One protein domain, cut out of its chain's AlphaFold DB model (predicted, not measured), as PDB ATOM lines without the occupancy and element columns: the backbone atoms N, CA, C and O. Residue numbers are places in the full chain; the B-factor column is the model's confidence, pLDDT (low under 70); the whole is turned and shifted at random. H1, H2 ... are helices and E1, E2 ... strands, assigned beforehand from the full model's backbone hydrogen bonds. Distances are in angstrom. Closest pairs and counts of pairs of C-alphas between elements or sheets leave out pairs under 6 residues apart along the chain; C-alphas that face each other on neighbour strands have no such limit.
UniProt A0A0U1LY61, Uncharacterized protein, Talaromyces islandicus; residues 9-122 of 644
ATOM      1  N   LEU A   9      16.519  12.042 -15.982       94.81
ATOM      2  CA  LEU A   9      15.988  11.690 -14.671       94.81
ATOM      3  C   LEU A   9      16.774  10.501 -14.117       94.81
ATOM      4  O   LEU A   9      16.987   9.518 -14.820       94.81
ATOM      5  N   HIS A  10      17.133  10.540 -12.837       95.06
ATOM      6  CA  HIS A  10      17.763   9.420 -12.128       95.06
ATOM      7  C   HIS A  10      17.167   9.286 -10.731       95.06
ATOM      8  O   HIS A  10      16.856  10.287 -10.094       95.06
ATOM      9  N   ALA A  11      16.990   8.068 -10.234       95.62
ATOM     10  CA  ALA A  11      16.436   7.807  -8.912       95.62
ATOM     11  C   ALA A  11      17.213   6.709  -8.188       95.62
ATOM     12  O   ALA A  11      17.390   5.625  -8.734       95.62
ATOM     13  N   GLU A  12      17.601   6.951  -6.935       94.38
ATOM     14  CA  GLU A  12      18.277   5.980  -6.065       94.38
ATOM     15  C   GLU A  12      17.414   5.647  -4.843       94.38
ATOM     16  O   GLU A  12      16.939   6.543  -4.141       94.38
ATOM     17  N   LEU A  13      17.233   4.353  -4.561       92.19
ATOM     18  CA  LEU A  13      16.565   3.869  -3.354       92.19
ATOM     19  C   LEU A  13      17.572   3.662  -2.219       92.19
ATOM     20  O   LEU A  13      18.511   2.880  -2.345       92.19
ATOM     21  N   LEU A  14      17.314   4.295  -1.076       89.94
ATOM     22  CA  LEU A  14      18.086   4.175   0.158       89.94
ATOM     23  C   LEU A  14      17.231   3.436   1.211       89.94
ATOM     24  O   LEU A  14      16.609   4.070   2.072       89.94
ATOM     25  N   PRO A  15      17.152   2.089   1.155       82.38
ATOM     26  CA  PRO A  15      16.150   1.311   1.894       82.38
ATOM     27  C   PRO A  15      16.316   1.392   3.419       82.38
ATOM     28  O   PRO A  15      15.322   1.350   4.146       82.38
ATOM     29  N   ASN A  16      17.550   1.560   3.904       83.19
ATOM     30  CA  ASN A  16      17.867   1.634   5.335       83.19
ATOM     31  C   ASN A  16      17.243   2.861   6.015       83.19
ATOM     32  O   ASN A  16      16.743   2.749   7.130       83.19
ATOM     33  N   ILE A  17      17.209   4.002   5.317       87.75
ATOM     34  CA  ILE A  17      16.601   5.254   5.800       87.75
ATOM     35  C   ILE A  17      15.197   5.504   5.221       87.75
ATOM     36  O   ILE A  17      14.610   6.547   5.487       87.75
ATOM     37  N   ARG A  18      14.652   4.554   4.442       88.88
ATOM     38  CA  ARG A  18      13.360   4.647   3.727       88.88
ATOM     39  C   ARG A  18      13.224   5.902   2.852       88.88
ATOM     40  O   ARG A  18      12.137   6.462   2.734       88.88
ATOM     41  N   GLN A  19      14.311   6.332   2.214       91.75
ATOM     42  CA  GLN A  19      14.296   7.480   1.303       91.75
ATOM     43  C   GLN A  19      14.554   7.048  -0.134       91.75
ATOM     44  O   GLN A  19      15.220   6.047  -0.398       91.75
ATOM     45  N   LEU A  20      14.017   7.829  -1.059       94.12
ATOM     46  CA  LEU A  20      14.272   7.735  -2.481       94.12
ATOM     47  C   LEU A  20      14.704   9.121  -2.955       94.12
ATOM     48  O   LEU A  20      13.952  10.087  -2.815       94.12
ATOM     49  N   THR A  21      15.913   9.223  -3.493       94.56
ATOM     50  CA  THR A  21      16.443  10.478  -4.036       94.56
ATOM     51  C   THR A  21      16.186  10.509  -5.533       94.56
ATOM     52  O   THR A  21      16.616   9.592  -6.225       94.56
ATOM     53  N   VAL A  22      15.507  11.541  -6.037       95.62
ATOM     54  CA  VAL A  22      15.331  11.798  -7.475       95.62
ATOM     55  C   VAL A  22      16.227  12.958  -7.885       95.62
ATOM     56  O   VAL A  22      16.157  14.027  -7.285       95.62
ATOM     57  N   HIS A  23      17.034  12.759  -8.915       95.00
ATOM     58  CA  HIS A  23      17.794  13.788  -9.607       95.00
ATOM     59  C   HIS A  23      17.126  14.121 -10.941       95.00
ATOM     60  O   HIS A  23      16.625  13.233 -11.633       95.00
ATOM     61  N   VAL A  24      17.135  15.403 -11.290       94.38
ATOM     62  CA  VAL A  24      16.612  15.936 -12.550       94.38
ATOM     63  C   VAL A  24      17.670  16.847 -13.148       94.38
ATOM     64  O   VAL A  24      17.902  17.932 -12.616       94.38
ATOM     65  N   SER A  25      18.290  16.426 -14.244       92.12
ATOM     66  CA  SER A  25      19.226  17.239 -15.021       92.12
ATOM     67  C   SER A  25      18.480  17.806 -16.225       92.12
ATOM     68  O   SER A  25      17.888  17.065 -17.014       92.12
ATOM     69  N   LEU A  26      18.453  19.133 -16.344       89.56
ATOM     70  CA  LEU A  26      17.744  19.817 -17.425       89.56
ATOM     71  C   LEU A  26      18.672  20.129 -18.622       89.56
ATOM     72  O   LEU A  26      19.895  20.205 -18.438       89.56
ATOM     73  N   PRO A  27      18.106  20.353 -19.831       83.75
ATOM     74  CA  PRO A  27      18.870  20.656 -21.039       83.75
ATOM     75  C   PRO A  27      19.849  21.837 -20.936       83.75
ATOM     76  O   PRO A  27      19.751  22.718 -20.070       83.75
ATOM     77  N   ILE A  28      20.776  21.877 -21.895       78.62
ATOM     78  CA  ILE A  28      21.803  22.913 -22.035       78.62
ATOM     79  C   ILE A  28      21.537  23.697 -23.336       78.62
ATOM     80  O   ILE A  28      21.377  23.071 -24.383       78.62
ATOM     81  N   PRO A  29      21.559  25.044 -23.323       77.06
ATOM     82  CA  PRO A  29      21.905  25.910 -22.198       77.06
ATOM     83  C   PRO A  29      20.718  26.131 -21.258       77.06
ATOM     84  O   PRO A  29      19.625  26.473 -21.687       77.06
ATOM     85  N   SER A  30      20.923  26.053 -19.944       72.62
ATOM     86  CA  SER A  30      19.795  26.215 -19.013       72.62
ATOM     87  C   SER A  30      19.155  27.617 -19.007       72.62
ATOM     88  O   SER A  30      18.070  27.797 -18.466       72.62
ATOM     89  N   SER A  31      19.773  28.609 -19.661       75.12
ATOM     90  CA  SER A  31      19.188  29.934 -19.904       75.12
ATOM     91  C   SER A  31      17.999  29.938 -20.875       75.12
ATOM     92  O   SER A  31      17.255  30.915 -20.891       75.12
ATOM     93  N   SER A  32      17.815  28.892 -21.690       81.44
ATOM     94  CA  SER A  32      16.632  28.716 -22.550       81.44
ATOM     95  C   SER A  32      15.499  27.940 -21.867       81.44
ATOM     96  O   SER A  32      14.547  27.553 -22.534       81.44
ATOM     97  N   ILE A  33      15.567  27.709 -20.552       83.94
ATOM     98  CA  ILE A  33      14.525  27.002 -19.799       83.94
ATOM     99  C   ILE A  33      13.562  27.996 -19.143       83.94
ATOM    100  O   ILE A  33      13.967  28.844 -18.346       83.94
ATOM    101  N   ASP A  34      12.264  27.837 -19.399       83.81
ATOM    102  CA  ASP A  34      11.221  28.576 -18.681       83.81
ATOM    103  C   ASP A  34      10.874  27.882 -17.351       83.81
ATOM    104  O   ASP A  34       9.849  27.211 -17.227       83.81
ATOM    105  N   LEU A  35      11.726  28.067 -16.334       83.62
ATOM    106  CA  LEU A  35      11.568  27.473 -14.992       83.62
ATOM    107  C   LEU A  35      10.252  27.837 -14.276       83.62
ATOM    108  O   LEU A  35       9.935  27.244 -13.247       83.62
ATOM    109  N   ARG A  36       9.484  28.812 -14.784       84.19
ATOM    110  CA  ARG A  36       8.142  29.138 -14.269       84.19
ATOM    111  C   ARG A  36       7.048  28.270 -14.888       84.19
ATOM    112  O   ARG A  36       6.003  28.103 -14.265       84.19
ATOM    113  N   ALA A  37       7.279  27.755 -16.094       85.81
ATOM    114  CA  ALA A  37       6.427  26.777 -16.761       85.81
ATOM    115  C   ALA A  37       6.830  25.329 -16.423       85.81
ATOM    116  O   ALA A  37       5.999  24.428 -16.528       85.81
ATOM    117  N   SER A  38       8.079  25.094 -16.001       91.69
ATOM    118  CA  SER A  38       8.551  23.771 -15.587       91.69
ATOM    119  C   SER A  38       7.771  23.235 -14.384       91.69
ATOM    120  O   SER A  38       7.624  23.908 -13.364       91.69
ATOM    121  N   THR A  39       7.321  21.985 -14.469       93.69
ATOM    122  CA  THR A  39       6.653  21.285 -13.365       93.69
ATOM    123  C   THR A  39       7.236  19.895 -13.165       93.69
ATOM    124  O   THR A  39       7.760  19.271 -14.086       93.69
ATOM    125  N   ILE A  40       7.151  19.408 -11.932       95.88
ATOM    126  CA  ILE A  40       7.513  18.047 -11.558       95.88
ATOM    127  C   ILE A  40       6.345  17.471 -10.759       95.88
ATOM    128  O   ILE A  40       5.834  18.095  -9.833       95.88
ATOM    129  N   THR A  41       5.866  16.303 -11.172       95.81
ATOM    130  CA  THR A  41       4.615  15.719 -10.678       95.81
ATOM    131  C   THR A  41       4.802  14.249 -10.337       95.81
ATOM    132  O   THR A  41       5.655  13.566 -10.898       95.81
ATOM    133  N   LEU A  42       4.009  13.761  -9.384       96.56
ATOM    134  CA  LEU A  42       3.997  12.364  -8.958       96.56
ATOM    135  C   LEU A  42       2.757  11.670  -9.532       96.56
ATOM    136  O   LEU A  42       1.665  12.236  -9.489       96.56
ATOM    137  N   SER A  43       2.882  10.426  -9.987       95.94
ATOM    138  CA  SER A  43       1.727   9.626 -10.408       95.94
ATOM    139  C   SER A  43       0.740   9.377  -9.257       95.94
ATOM    140  O   SER A  43       1.103   9.407  -8.077       95.94
ATOM    141  N   GLU A  44      -0.517   9.067  -9.567       94.00
ATOM    142  CA  GLU A  44      -1.513   8.664  -8.556       94.00
ATOM    143  C   GLU A  44      -1.107   7.376  -7.825       94.00
ATOM    144  O   GLU A  44      -1.224   7.266  -6.605       94.00
ATOM    145  N   SER A  45      -0.491   6.437  -8.551       93.19
ATOM    146  CA  SER A  45       0.104   5.221  -7.984       93.19
ATOM    147  C   SER A  45       1.264   5.489  -7.013       93.19
ATOM    148  O   SER A  45       1.605   4.611  -6.212       93.19
ATOM    149  N   ARG A  46       1.850   6.697  -7.054       94.62
ATOM    150  CA  ARG A  46       3.056   7.120  -6.320       94.62
ATOM    151  C   ARG A  46       4.301   6.285  -6.651       94.62
ATOM    152  O   ARG A  46       5.170   6.094  -5.804       94.62
ATOM    153  N   ARG A  47       4.362   5.773  -7.886       93.38
ATOM    154  CA  ARG A  47       5.447   4.935  -8.440       93.38
ATOM    155  C   ARG A  47       6.098   5.511  -9.703       93.38
ATOM    156  O   ARG A  47       6.938   4.844 -10.296       93.38
ATOM    157  N   ALA A  48       5.731   6.713 -10.137       95.25
ATOM    158  CA  ALA A  48       6.414   7.407 -11.224       95.25
ATOM    159  C   ALA A  48       6.456   8.914 -10.964       95.25
ATOM    160  O   ALA A  48       5.552   9.454 -10.320       95.25
ATOM    161  N   VAL A  49       7.499   9.572 -11.464       96.12
ATOM    162  CA  VAL A  49       7.653  11.029 -11.474       96.12
ATOM    163  C   VAL A  49       7.740  11.494 -12.918       96.12
ATOM    164  O   VAL A  49       8.508  10.935 -13.699       96.12
ATOM    165  N   THR A  50       6.970  12.522 -13.254       96.00
ATOM    166  CA  THR A  50       6.950  13.146 -14.578       96.00
ATOM    167  C   THR A  50       7.443  14.580 -14.461       96.00
ATOM    168  O   THR A  50       6.915  15.354 -13.656       96.00
ATOM    169  N   VAL A  51       8.446  14.930 -15.264       95.88
ATOM    170  CA  VAL A  51       8.977  16.287 -15.396       95.88
ATOM    171  C   VAL A  51       8.544  16.854 -16.738       95.88
ATOM    172  O   VAL A  51       8.790  16.248 -17.777       95.88
ATOM    173  N   TYR A  52       7.928  18.030 -16.703       93.88
ATOM    174  CA  TYR A  52       7.623  18.847 -17.871       93.88
ATOM    175  C   TYR A  52       8.449  20.130 -17.813       93.88
ATOM    176  O   TYR A  52       8.563  20.751 -16.755       93.88
ATOM    177  N   THR A  53       9.003  20.557 -18.944       91.56
ATOM    178  CA  THR A  53       9.651  21.861 -19.072       91.56
ATOM    179  C   THR A  53       9.551  22.396 -20.492       91.56
ATOM    180  O   THR A  53       9.489  21.630 -21.447       91.56
ATOM    181  N   VAL A  54       9.605  23.718 -20.640       89.00
ATOM    182  CA  VAL A  54       9.731  24.369 -21.950       89.00
ATOM    183  C   VAL A  54      11.184  24.771 -22.161       89.00
ATOM    184  O   VAL A  54      11.779  25.411 -21.288       89.00
ATOM    185  N   HIS A  55      11.747  24.400 -23.308       86.56
ATOM    186  CA  HIS A  55      13.112  24.718 -23.713       86.56
ATOM    187  C   HIS A  55      13.115  25.483 -25.043       86.56
ATOM    188  O   HIS A  55      12.526  25.034 -26.023       86.56
ATOM    189  N   GLY A  56      13.776  26.637 -25.083       82.19
ATOM    190  CA  GLY A  56      13.912  27.478 -26.272       82.19
ATOM    191  C   GLY A  56      13.727  28.969 -25.984       82.19
ATOM    192  O   GLY A  56      13.315  29.371 -24.896       82.19
ATOM    193  N   THR A  57      14.037  29.816 -26.967       77.06
ATOM    194  CA  THR A  57      13.946  31.282 -26.842       77.06
ATOM    195  C   THR A  57      13.150  31.894 -27.985       77.06
ATOM    196  O   THR A  57      13.381  31.560 -29.142       77.06
ATOM    197  N   GLY A  58      12.268  32.848 -27.675       76.06
ATOM    198  CA  GLY A  58      11.402  33.471 -28.680       76.06
ATOM    199  C   GLY A  58      10.311  32.512 -29.155       76.06
ATOM    200  O   GLY A  58       9.632  31.907 -28.324       76.06
ATOM    201  N   ASP A  59      10.160  32.393 -30.474       72.31
ATOM    202  CA  ASP A  59       9.125  31.572 -31.118       72.31
ATOM    203  C   ASP A  59       9.526  30.087 -31.247       72.31
ATOM    204  O   ASP A  59       8.667  29.224 -31.415       72.31
ATOM    205  N   GLU A  60      10.816  29.757 -31.107       80.38
ATOM    206  CA  GLU A  60      11.343  28.384 -31.148       80.38
ATOM    207  C   GLU A  60      11.271  27.715 -29.762       80.38
ATOM    208  O   GLU A  60      12.283  27.324 -29.184       80.38
ATOM    209  N   LYS A  61      10.063  27.623 -29.191       83.38
ATOM    210  CA  LYS A  61       9.812  26.903 -27.931       83.38
ATOM    211  C   LYS A  61       9.472  25.437 -28.196       83.38
ATOM    212  O   LYS A  61       8.535  25.139 -28.931       83.38
ATOM    213  N   GLN A  62      10.193  24.535 -27.536       87.19
ATOM    214  CA  GLN A  62       9.938  23.100 -27.525       87.19
ATOM    215  C   GLN A  62       9.434  22.667 -26.142       87.19
ATOM    216  O   GLN A  62      10.079  22.929 -25.124       87.19
ATOM    217  N   ASP A  63       8.297  21.975 -26.116       89.75
ATOM    218  CA  ASP A  63       7.828  21.246 -24.940       89.75
ATOM    219  C   ASP A  63       8.653  19.966 -24.761       89.75
ATOM    220  O   ASP A  63       8.795  19.172 -25.692       89.75
ATOM    221  N   LEU A  64       9.180  19.760 -23.556       91.31
ATOM    222  CA  LEU A  64       9.909  18.562 -23.158       91.31
ATOM    223  C   LEU A  64       9.186  17.900 -21.987       91.31
ATOM    224  O   LEU A  64       8.809  18.560 -21.016       91.31
ATOM    225  N   LEU A  65       9.008  16.587 -22.079       92.50
ATOM    226  CA  LEU A  65       8.308  15.772 -21.095       92.50
ATOM    227  C   LEU A  65       9.069  14.461 -20.922       92.50
ATOM    228  O   LEU A  65       9.297  13.765 -21.906       92.50
ATOM    229  N   GLU A  66       9.422  14.113 -19.688       95.06
ATOM    230  CA  GLU A  66      10.100  12.852 -19.374       95.06
ATOM    231  C   GLU A  66       9.474  12.205 -18.134       95.06
ATOM    232  O   GLU A  66       9.020  12.905 -17.222       95.06
ATOM    233  N   THR A  67       9.394  10.872 -18.097       94.81
ATOM    234  CA  THR A  67       8.726  10.133 -17.011       94.81
ATOM    235  C   THR A  67       9.556   8.957 -16.519       94.81
ATOM    236  O   THR A  67       9.730   7.948 -17.200       94.81
ATOM    237  N   LEU A  68       9.972   9.039 -15.256       95.69
ATOM    238  CA  LEU A  68      10.737   8.007 -14.576       95.69
ATOM    239  C   LEU A  68       9.838   7.141 -13.690       95.69
ATOM    240  O   LEU A  68       9.188   7.641 -12.770       95.69
ATOM    241  N   LYS A  69       9.850   5.821 -13.906       94.81
ATOM    242  CA  LYS A  69       9.318   4.855 -12.931       94.81
ATOM    243  C   LYS A  69      10.280   4.751 -11.745       94.81
ATOM    244  O   LYS A  69      11.484   4.608 -11.922       94.81
ATOM    245  N   LEU A  70       9.739   4.839 -10.534       94.00
ATOM    246  CA  LEU A  70      10.495   4.849  -9.285       94.00
ATOM    247  C   LEU A  70      10.809   3.416  -8.803       94.00
ATOM    248  O   LEU A  70       9.910   2.570  -8.841       94.00
ATOM    249  N   PRO A  71      12.006   3.147  -8.238       91.69
ATOM    250  CA  PRO A  71      12.334   1.851  -7.623       91.69
ATOM    251  C   PRO A  71      11.402   1.405  -6.480       91.69
ATOM    252  O   PRO A  71      11.342   0.220  -6.154       91.69
ATOM    253  N   ALA A  72      10.711   2.352  -5.840       91.94
ATOM    254  CA  ALA A  72       9.837   2.136  -4.691       91.94
ATOM    255  C   ALA A  72       8.635   3.093  -4.739       91.94
ATOM    256  O   ALA A  72       8.680   4.138  -5.394       91.94
ATOM    257  N   ARG A  73       7.551   2.750  -4.039       93.12
ATOM    258  CA  ARG A  73       6.394   3.638  -3.869       93.12
ATOM    259  C   ARG A  73       6.719   4.698  -2.825       93.12
ATOM    260  O   ARG A  73       7.116   4.357  -1.719       93.12
ATOM    261  N   VAL A  74       6.487   5.971  -3.128       94.75
ATOM    262  CA  VAL A  74       6.702   7.072  -2.170       94.75
ATOM    263  C   VAL A  74       5.405   7.489  -1.478       94.75
ATOM    264  O   VAL A  74       4.316   7.218  -1.974       94.75
ATOM    265  N   THR A  75       5.494   8.140  -0.322       94.56
ATOM    266  CA  THR A  75       4.349   8.674   0.435       94.56
ATOM    267  C   THR A  75       3.617   9.780  -0.332       94.56
ATOM    268  O   THR A  75       4.219  10.528  -1.099       94.56
ATOM    269  N   GLU A  76       2.319   9.947  -0.073       93.31
ATOM    270  CA  GLU A  76       1.509  11.041  -0.643       93.31
ATOM    271  C   GLU A  76       2.019  12.437  -0.226       93.31
ATOM    272  O   GLU A  76       1.948  13.391  -1.001       93.31
ATOM    273  N   ALA A  77       2.632  12.552   0.959       91.81
ATOM    274  CA  ALA A  77       3.278  13.783   1.420       91.81
ATOM    275  C   ALA A  77       4.388  14.270   0.467       91.81
ATOM    276  O   ALA A  77       4.574  15.477   0.320       91.81
ATOM    277  N   SER A  78       5.058  13.348  -0.237       92.88
ATOM    278  CA  SER A  78       6.143  13.655  -1.178       92.88
ATOM    279  C   SER A  78       5.711  14.599  -2.308       92.88
ATOM    280  O   SER A  78       6.544  15.365  -2.786       92.88
ATOM    281  N   ARG A  79       4.417  14.641  -2.681       92.94
ATOM    282  CA  ARG A  79       3.886  15.600  -3.674       92.94
ATOM    283  C   ARG A  79       4.216  17.054  -3.342       92.94
ATOM    284  O   ARG A  79       4.432  17.848  -4.246       92.94
ATOM    285  N   ARG A  80       4.236  17.409  -2.053       87.62
ATOM    286  CA  ARG A  80       4.429  18.794  -1.589       87.62
ATOM    287  C   ARG A  80       5.873  19.279  -1.736       87.62
ATOM    288  O   ARG A  80       6.095  20.484  -1.760       87.62
ATOM    289  N   ASN A  81       6.821  18.351  -1.862       86.00
ATOM    290  CA  ASN A  81       8.250  18.638  -1.982       86.00
ATOM    291  C   ASN A  81       8.719  18.673  -3.449       86.00
ATOM    292  O   ASN A  81       9.845  19.071  -3.719       86.00
ATOM    293  N   LEU A  82       7.872  18.274  -4.404       90.56
ATOM    294  CA  LEU A  82       8.184  18.307  -5.833       90.56
ATOM    295  C   LEU A  82       7.982  19.727  -6.387       90.56
ATOM    296  O   LEU A  82       7.003  20.016  -7.070       90.56
ATOM    297  N   THR A  83       8.911  20.631  -6.071       89.19
ATOM    298  CA  THR A  83       8.984  21.979  -6.656       89.19
ATOM    299  C   THR A  83      10.438  22.369  -6.922       89.19
ATOM    300  O   THR A  83      11.282  22.242  -6.046       89.19
ATOM    301  N   PHE A  84      10.759  22.865  -8.122       87.06
ATOM    302  CA  PHE A  84      12.143  23.222  -8.488       87.06
ATOM    303  C   PHE A  84      12.780  24.275  -7.558       87.06
ATOM    304  O   PHE A  84      13.992  24.273  -7.343       87.06
ATOM    305  N   ALA A  85      11.971  25.156  -6.963       82.81
ATOM    306  CA  ALA A  85      12.439  26.153  -6.007       82.81
ATOM    307  C   ALA A  85      13.114  25.499  -4.784       82.81
ATOM    308  O   ALA A  85      12.525  24.651  -4.120       82.81
ATOM    309  N   GLY A  86      14.345  25.920  -4.478       79.25
ATOM    310  CA  GLY A  86      15.102  25.454  -3.308       79.25
ATOM    311  C   GLY A  86      15.732  24.059  -3.428       79.25
ATOM    312  O   GLY A  86      16.366  23.623  -2.474       79.25
ATOM    313  N   HIS A  87      15.593  23.379  -4.571       85.44
ATOM    314  CA  HIS A  87      16.108  22.017  -4.793       85.44
ATOM    315  C   HIS A  87      17.265  21.947  -5.806       85.44
ATOM    316  O   HIS A  87      17.655  20.855  -6.217       85.44
ATOM    317  N   GLN A  88      17.789  23.095  -6.248       87.19
ATOM    318  CA  GLN A  88      18.907  23.164  -7.192       87.19
ATOM    319  C   GLN A  88      20.196  22.645  -6.538       87.19
ATOM    320  O   GLN A  88      20.498  22.990  -5.397       87.19
ATOM    321  N   VAL A  89      20.955  21.829  -7.265       83.50
ATOM    322  CA  VAL A  89      22.255  21.315  -6.822       83.50
ATOM    323  C   VAL A  89      23.348  22.315  -7.193       83.50
ATOM    324  O   VAL A  89      23.448  22.742  -8.344       83.50
ATOM    325  N   GLU A  90      24.186  22.684  -6.227       71.88
ATOM    326  CA  GLU A  90      25.384  23.484  -6.484       71.88
ATOM    327  C   GLU A  90      26.498  22.590  -7.054       71.88
ATOM    328  O   GLU A  90      27.008  21.693  -6.379       71.88
ATOM    329  N   SER A  91      26.889  22.830  -8.308       60.50
ATOM    330  CA  SER A  91      27.997  22.124  -8.962       60.50
ATOM    331  C   SER A  91      29.346  22.560  -8.381       60.50
ATOM    332  O   SER A  91      29.974  23.502  -8.862       60.50
ATOM    333  N   GLY A  92      29.800  21.870  -7.335       48.91
ATOM    334  CA  GLY A  92      31.075  22.142  -6.670       48.91
ATOM    335  C   GLY A  92      32.301  21.725  -7.491       48.91
ATOM    336  O   GLY A  92      32.822  20.628  -7.302       48.91
ATOM    337  N   GLY A  93      32.808  22.610  -8.357       47.50
ATOM    338  CA  GLY A  93      34.112  22.423  -9.003       47.50
ATOM    339  C   GLY A  93      34.578  23.586  -9.888       47.50
ATOM    340  O   GLY A  93      33.822  24.080 -10.718       47.50
ATOM    341  N   ASP A  94      35.863  23.950  -9.779       41.62
ATOM    342  CA  ASP A  94      36.568  24.985 -10.571       41.62
ATOM    343  C   ASP A  94      36.769  24.616 -12.068       41.62
ATOM    344  O   ASP A  94      37.792  24.931 -12.682       41.62
ATOM    345  N   ARG A  95      35.828  23.889 -12.686       45.78
ATOM    346  CA  ARG A  95      35.883  23.493 -14.101       45.78
ATOM    347  C   ARG A  95      34.624  23.917 -14.849       45.78
ATOM    348  O   ARG A  95      33.562  23.320 -14.732       45.78
ATOM    349  N   GLU A  96      34.821  24.926 -15.686       44.47
ATOM    350  CA  GLU A  96      33.854  25.713 -16.466       44.47
ATOM    351  C   GLU A  96      33.115  24.934 -17.591       44.47
ATOM    352  O   GLU A  96      32.705  25.522 -18.588       44.47
ATOM    353  N   SER A  97      32.994  23.600 -17.505       46.91
ATOM    354  CA  SER A  97      32.765  22.740 -18.685       46.91
ATOM    355  C   SER A  97      31.364  22.140 -18.879       46.91
ATOM    356  O   SER A  97      31.127  21.582 -19.948       46.91
ATOM    357  N   THR A  98      30.421  22.250 -17.933       51.06
ATOM    358  CA  THR A  98      29.026  21.785 -18.135       51.06
ATOM    359  C   THR A  98      27.995  22.652 -17.403       51.06
ATOM    360  O   THR A  98      27.686  22.412 -16.239       51.06
ATOM    361  N   ASN A  99      27.387  23.606 -18.117       57.56
ATOM    362  CA  ASN A  99      26.237  24.398 -17.647       57.56
ATOM    363  C   ASN A  99      24.916  23.593 -17.694       57.56
ATOM    364  O   ASN A  99      23.952  24.032 -18.324       57.56
ATOM    365  N   SER A 100      24.872  22.409 -17.071       67.69
ATOM    366  CA  SER A 100      23.609  21.707 -16.801       67.69
ATOM    367  C   SER A 100      23.061  22.166 -15.455       67.69
ATOM    368  O   SER A 100      23.794  22.215 -14.468       67.69
ATOM    369  N   THR A 101      21.778  22.520 -15.415       85.12
ATOM    370  CA  THR A 101      21.088  22.809 -14.155       85.12
ATOM    371  C   THR A 101      20.469  21.523 -13.638       85.12
ATOM    372  O   THR A 101      19.548  20.982 -14.255       85.12
ATOM    373  N   GLU A 102      20.971  21.054 -12.498       90.56
ATOM    374  CA  GLU A 102      20.504  19.837 -11.842       90.56
ATOM    375  C   GLU A 102      19.712  20.164 -10.569       90.56
ATOM    376  O   GLU A 102      20.000  21.130  -9.860       90.56
ATOM    377  N   TYR A 103      18.709  19.340 -10.273       93.06
ATOM    378  CA  TYR A 103      17.878  19.422  -9.075       93.06
ATOM    379  C   TYR A 103      17.840  18.070  -8.365       93.06
ATOM    380  O   TYR A 103      17.872  17.031  -9.025       93.06
ATOM    381  N   SER A 104      17.738  18.069  -7.034       94.38
ATOM    382  CA  SER A 104      17.651  16.848  -6.227       94.38
ATOM    383  C   SER A 104      16.495  16.911  -5.229       94.38
ATOM    384  O   SER A 104      16.359  17.865  -4.469       94.38
ATOM    385  N   PHE A 105      15.668  15.866  -5.214       95.12
ATOM    386  CA  PHE A 105      14.469  15.747  -4.388       95.12
ATOM    387  C   PHE A 105      14.565  14.505  -3.502       95.12
ATOM    388  O   PHE A 105      14.759  13.399  -4.007       95.12
ATOM    389  N   ARG A 106      14.378  14.655  -2.185       94.19
ATOM    390  CA  ARG A 106      14.304  13.522  -1.245       94.19
ATOM    391  C   ARG A 106      12.845  13.179  -0.951       94.19
ATOM    392  O   ARG A 106      12.127  13.957  -0.323       94.19
ATOM    393  N   LEU A 107      12.411  12.008  -1.410       94.94
ATOM    394  CA  LEU A 107      11.050  11.499  -1.258       94.94
ATOM    395  C   LEU A 107      11.034  10.397  -0.191       94.94
ATOM    396  O   LEU A 107      11.915   9.537  -0.163       94.94
ATOM    397  N   GLN A 108      10.039  10.409   0.695       94.25
ATOM    398  CA  GLN A 108       9.896   9.366   1.719       94.25
ATOM    399  C   GLN A 108       9.185   8.158   1.113       94.25
ATOM    400  O   GLN A 108       8.141   8.327   0.481       94.25
ATOM    401  N   VAL A 109       9.722   6.955   1.303       92.88
ATOM    402  CA  VAL A 109       9.132   5.697   0.817       92.88
ATOM    403  C   VAL A 109       7.910   5.327   1.672       92.88
ATOM    404  O   VAL A 109       7.881   5.597   2.869       92.88
ATOM    405  N   ASP A 110       6.871   4.767   1.054       91.19
ATOM    406  CA  ASP A 110       5.645   4.330   1.732       91.19
ATOM    407  C   ASP A 110       5.927   3.100   2.614       91.19
ATOM    408  O   ASP A 110       6.533   2.127   2.162       91.19
ATOM    409  N   ASP A 111       5.470   3.118   3.868       82.75
ATOM    410  CA  ASP A 111       5.665   2.017   4.822       82.75
ATOM    411  C   ASP A 111       4.992   0.710   4.376       82.75
ATOM    412  O   ASP A 111       5.433  -0.374   4.760       82.75
ATOM    413  N   TYR A 112       3.952   0.812   3.542       77.62
ATOM    414  CA  TYR A 112       3.253  -0.328   2.947       77.62
ATOM    415  C   TYR A 112       3.854  -0.773   1.603       77.62
ATOM    416  O   TYR A 112       3.262  -1.608   0.916       77.62
ATOM    417  N   ASP A 113       4.997  -0.219   1.178       77.50
ATOM    418  CA  ASP A 113       5.629  -0.631  -0.071       77.50
ATOM    419  C   ASP A 113       6.277  -2.014   0.056       77.50
ATOM    420  O   ASP A 113       7.287  -2.207   0.740       77.50
ATOM    421  N   THR A 114       5.721  -2.985  -0.668       68.81
ATOM    422  CA  THR A 114       6.229  -4.359  -0.701       68.81
ATOM    423  C   THR A 114       7.679  -4.434  -1.170       68.81
ATOM    424  O   THR A 114       8.394  -5.309  -0.699       68.81
ATOM    425  N   SER A 115       8.164  -3.486  -1.984       65.50
ATOM    426  CA  SER A 115       9.574  -3.431  -2.394       65.50
ATOM    427  C   SER A 115      10.543  -3.284  -1.209       65.50
ATOM    428  O   SER A 115      11.620  -3.880  -1.234       65.50
ATOM    429  N   LEU A 116      10.173  -2.566  -0.135       63.19
ATOM    430  CA  LEU A 116      10.977  -2.523   1.097       63.19
ATOM    431  C   LEU A 116      10.900  -3.834   1.888       63.19
ATOM    432  O   LEU A 116      11.873  -4.210   2.541       63.19
ATOM    433  N   ILE A 117       9.758  -4.521   1.845       56.50
ATOM    434  CA  ILE A 117       9.553  -5.808   2.525       56.50
ATOM    435  C   ILE A 117      10.360  -6.904   1.821       56.50
ATOM    436  O   ILE A 117      11.038  -7.670   2.497       56.50
ATOM    437  N   THR A 118      10.381  -6.930   0.485       54.69
ATOM    438  CA  THR A 118      11.250  -7.812  -0.308       54.69
ATOM    439  C   THR A 118      12.721  -7.567   0.027       54.69
ATOM    440  O   THR A 118      13.424  -8.514   0.348       54.69
ATOM    441  N   VAL A 119      13.187  -6.311   0.054       56.75
ATOM    442  CA  VAL A 119      14.586  -5.997   0.415       56.75
ATOM    443  C   VAL A 119      14.928  -6.418   1.854       56.75
ATOM    444  O   VAL A 119      16.017  -6.927   2.093       56.75
ATOM    445  N   LYS A 120      14.010  -6.261   2.818       53.25
ATOM    446  CA  LYS A 120      14.258  -6.626   4.227       53.25
ATOM    447  C   LYS A 120      14.149  -8.122   4.518       53.25
ATOM    448  O   LYS A 120      14.924  -8.625   5.322       53.25
ATOM    449  N   ASN A 121      13.209  -8.824   3.888       45.59
ATOM    450  CA  ASN A 121      12.992 -10.252   4.120       45.59
ATOM    451  C   ASN A 121      13.914 -11.127   3.255       45.59
ATOM    452  O   ASN A 121      14.298 -12.208   3.696       45.59
ATOM    453  N   ASN A 122      14.312 -10.662   2.063       47.00
ATOM    454  CA  ASN A 122      15.173 -11.424   1.153       47.00
ATOM    455  C   ASN A 122      16.671 -11.108   1.316       47.00
ATOM    456  O   ASN A 122      17.488 -11.749   0.653       47.00
TER     457      ASN A 122
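This is residues 9 to 122 of the 644 residues of an uncharacterized protein of Talaromyces islandicus (UniProt A0A0U1LY61). Picture a loose sandwich of two small three-stranded sheets, E1 E2 E6 and E3 E4 E5, only partly face to face, with H1 filling the gap between edge strands E6 and E3. Residues 92 to 97 stick out as the tip of a long loop, and H2 lies beyond one end. The printed part has 114 residues, with two named helices and six named strands in the order E1 E2 E3 E4 E5 H1 E6 H2; the sheets, ordered E1 - E2 - E6 and E3 - E4 - E5, are antiparallel. The class is mixed, with under half of the residues in named elements. The whole is only just compact, close to loose, with a radius of gyration of the C-alphas of 15.8 A, and only just elongated, spanning 53 by 35 by 21 A.

Start with E1, residues 9 to 14, which forms a hairpin with E2, residues 19 to 25; N 12 and O 21 are 2.9 A apart, within hydrogen-bond range. On the other side of E2 is E6, residues 102 to 108, antiparallel at 161 degrees, with N 105 and O 22 2.8 A apart. Next, E3, residues 39 to 42, E4, residues 48 to 55, and E5, residues 62 to 69, form a meander, each strand the antiparallel neighbour of the one before; look at N 41 and O 50, 2.9 A, and N 64 and O 53, 2.8 A. Between the sheets, the closest C-alphas of E1 and E5 are those of Leu 9 and Leu 68, 6.4 A apart, while E2 and E4 are only just apart, closest 8.2 A. H1, residues 76 to 81, only grazes each sheet; its closest C-alphas to E6 are Ser 78 and Leu 107, 5.4 A, and to E3 Arg 79 and Leu 42, 6.2 A. H2, residues 114 to 121, is on neither sheet and apart from H1. In H2 every O i to N i+4 pair is within hydrogen-bond range; in H1 0 of 2 are, but 3 of 3 O i to N i+3 pairs.

Find C-alpha 9 at (15.988, 11.690, -14.671), where E1 begins. E2 runs 19.6 A, E4 22.4 A, E5 23.4 A and E6 20.2 A from first to last C-alpha. E3 has four residues and H1 six. H2 ends at C-alpha 121, (12.992, -10.252, 4.120).

The C-alphas farthest apart are those of Asp 59 and Asn 121, 54.8 A. The printed part has no cut. The long links are E2 to E3, 13 residues, and H1 to E6, 20 residues. Look for low confidence, pLDDT under 70, at residues 91 to 100 and 114 to 122.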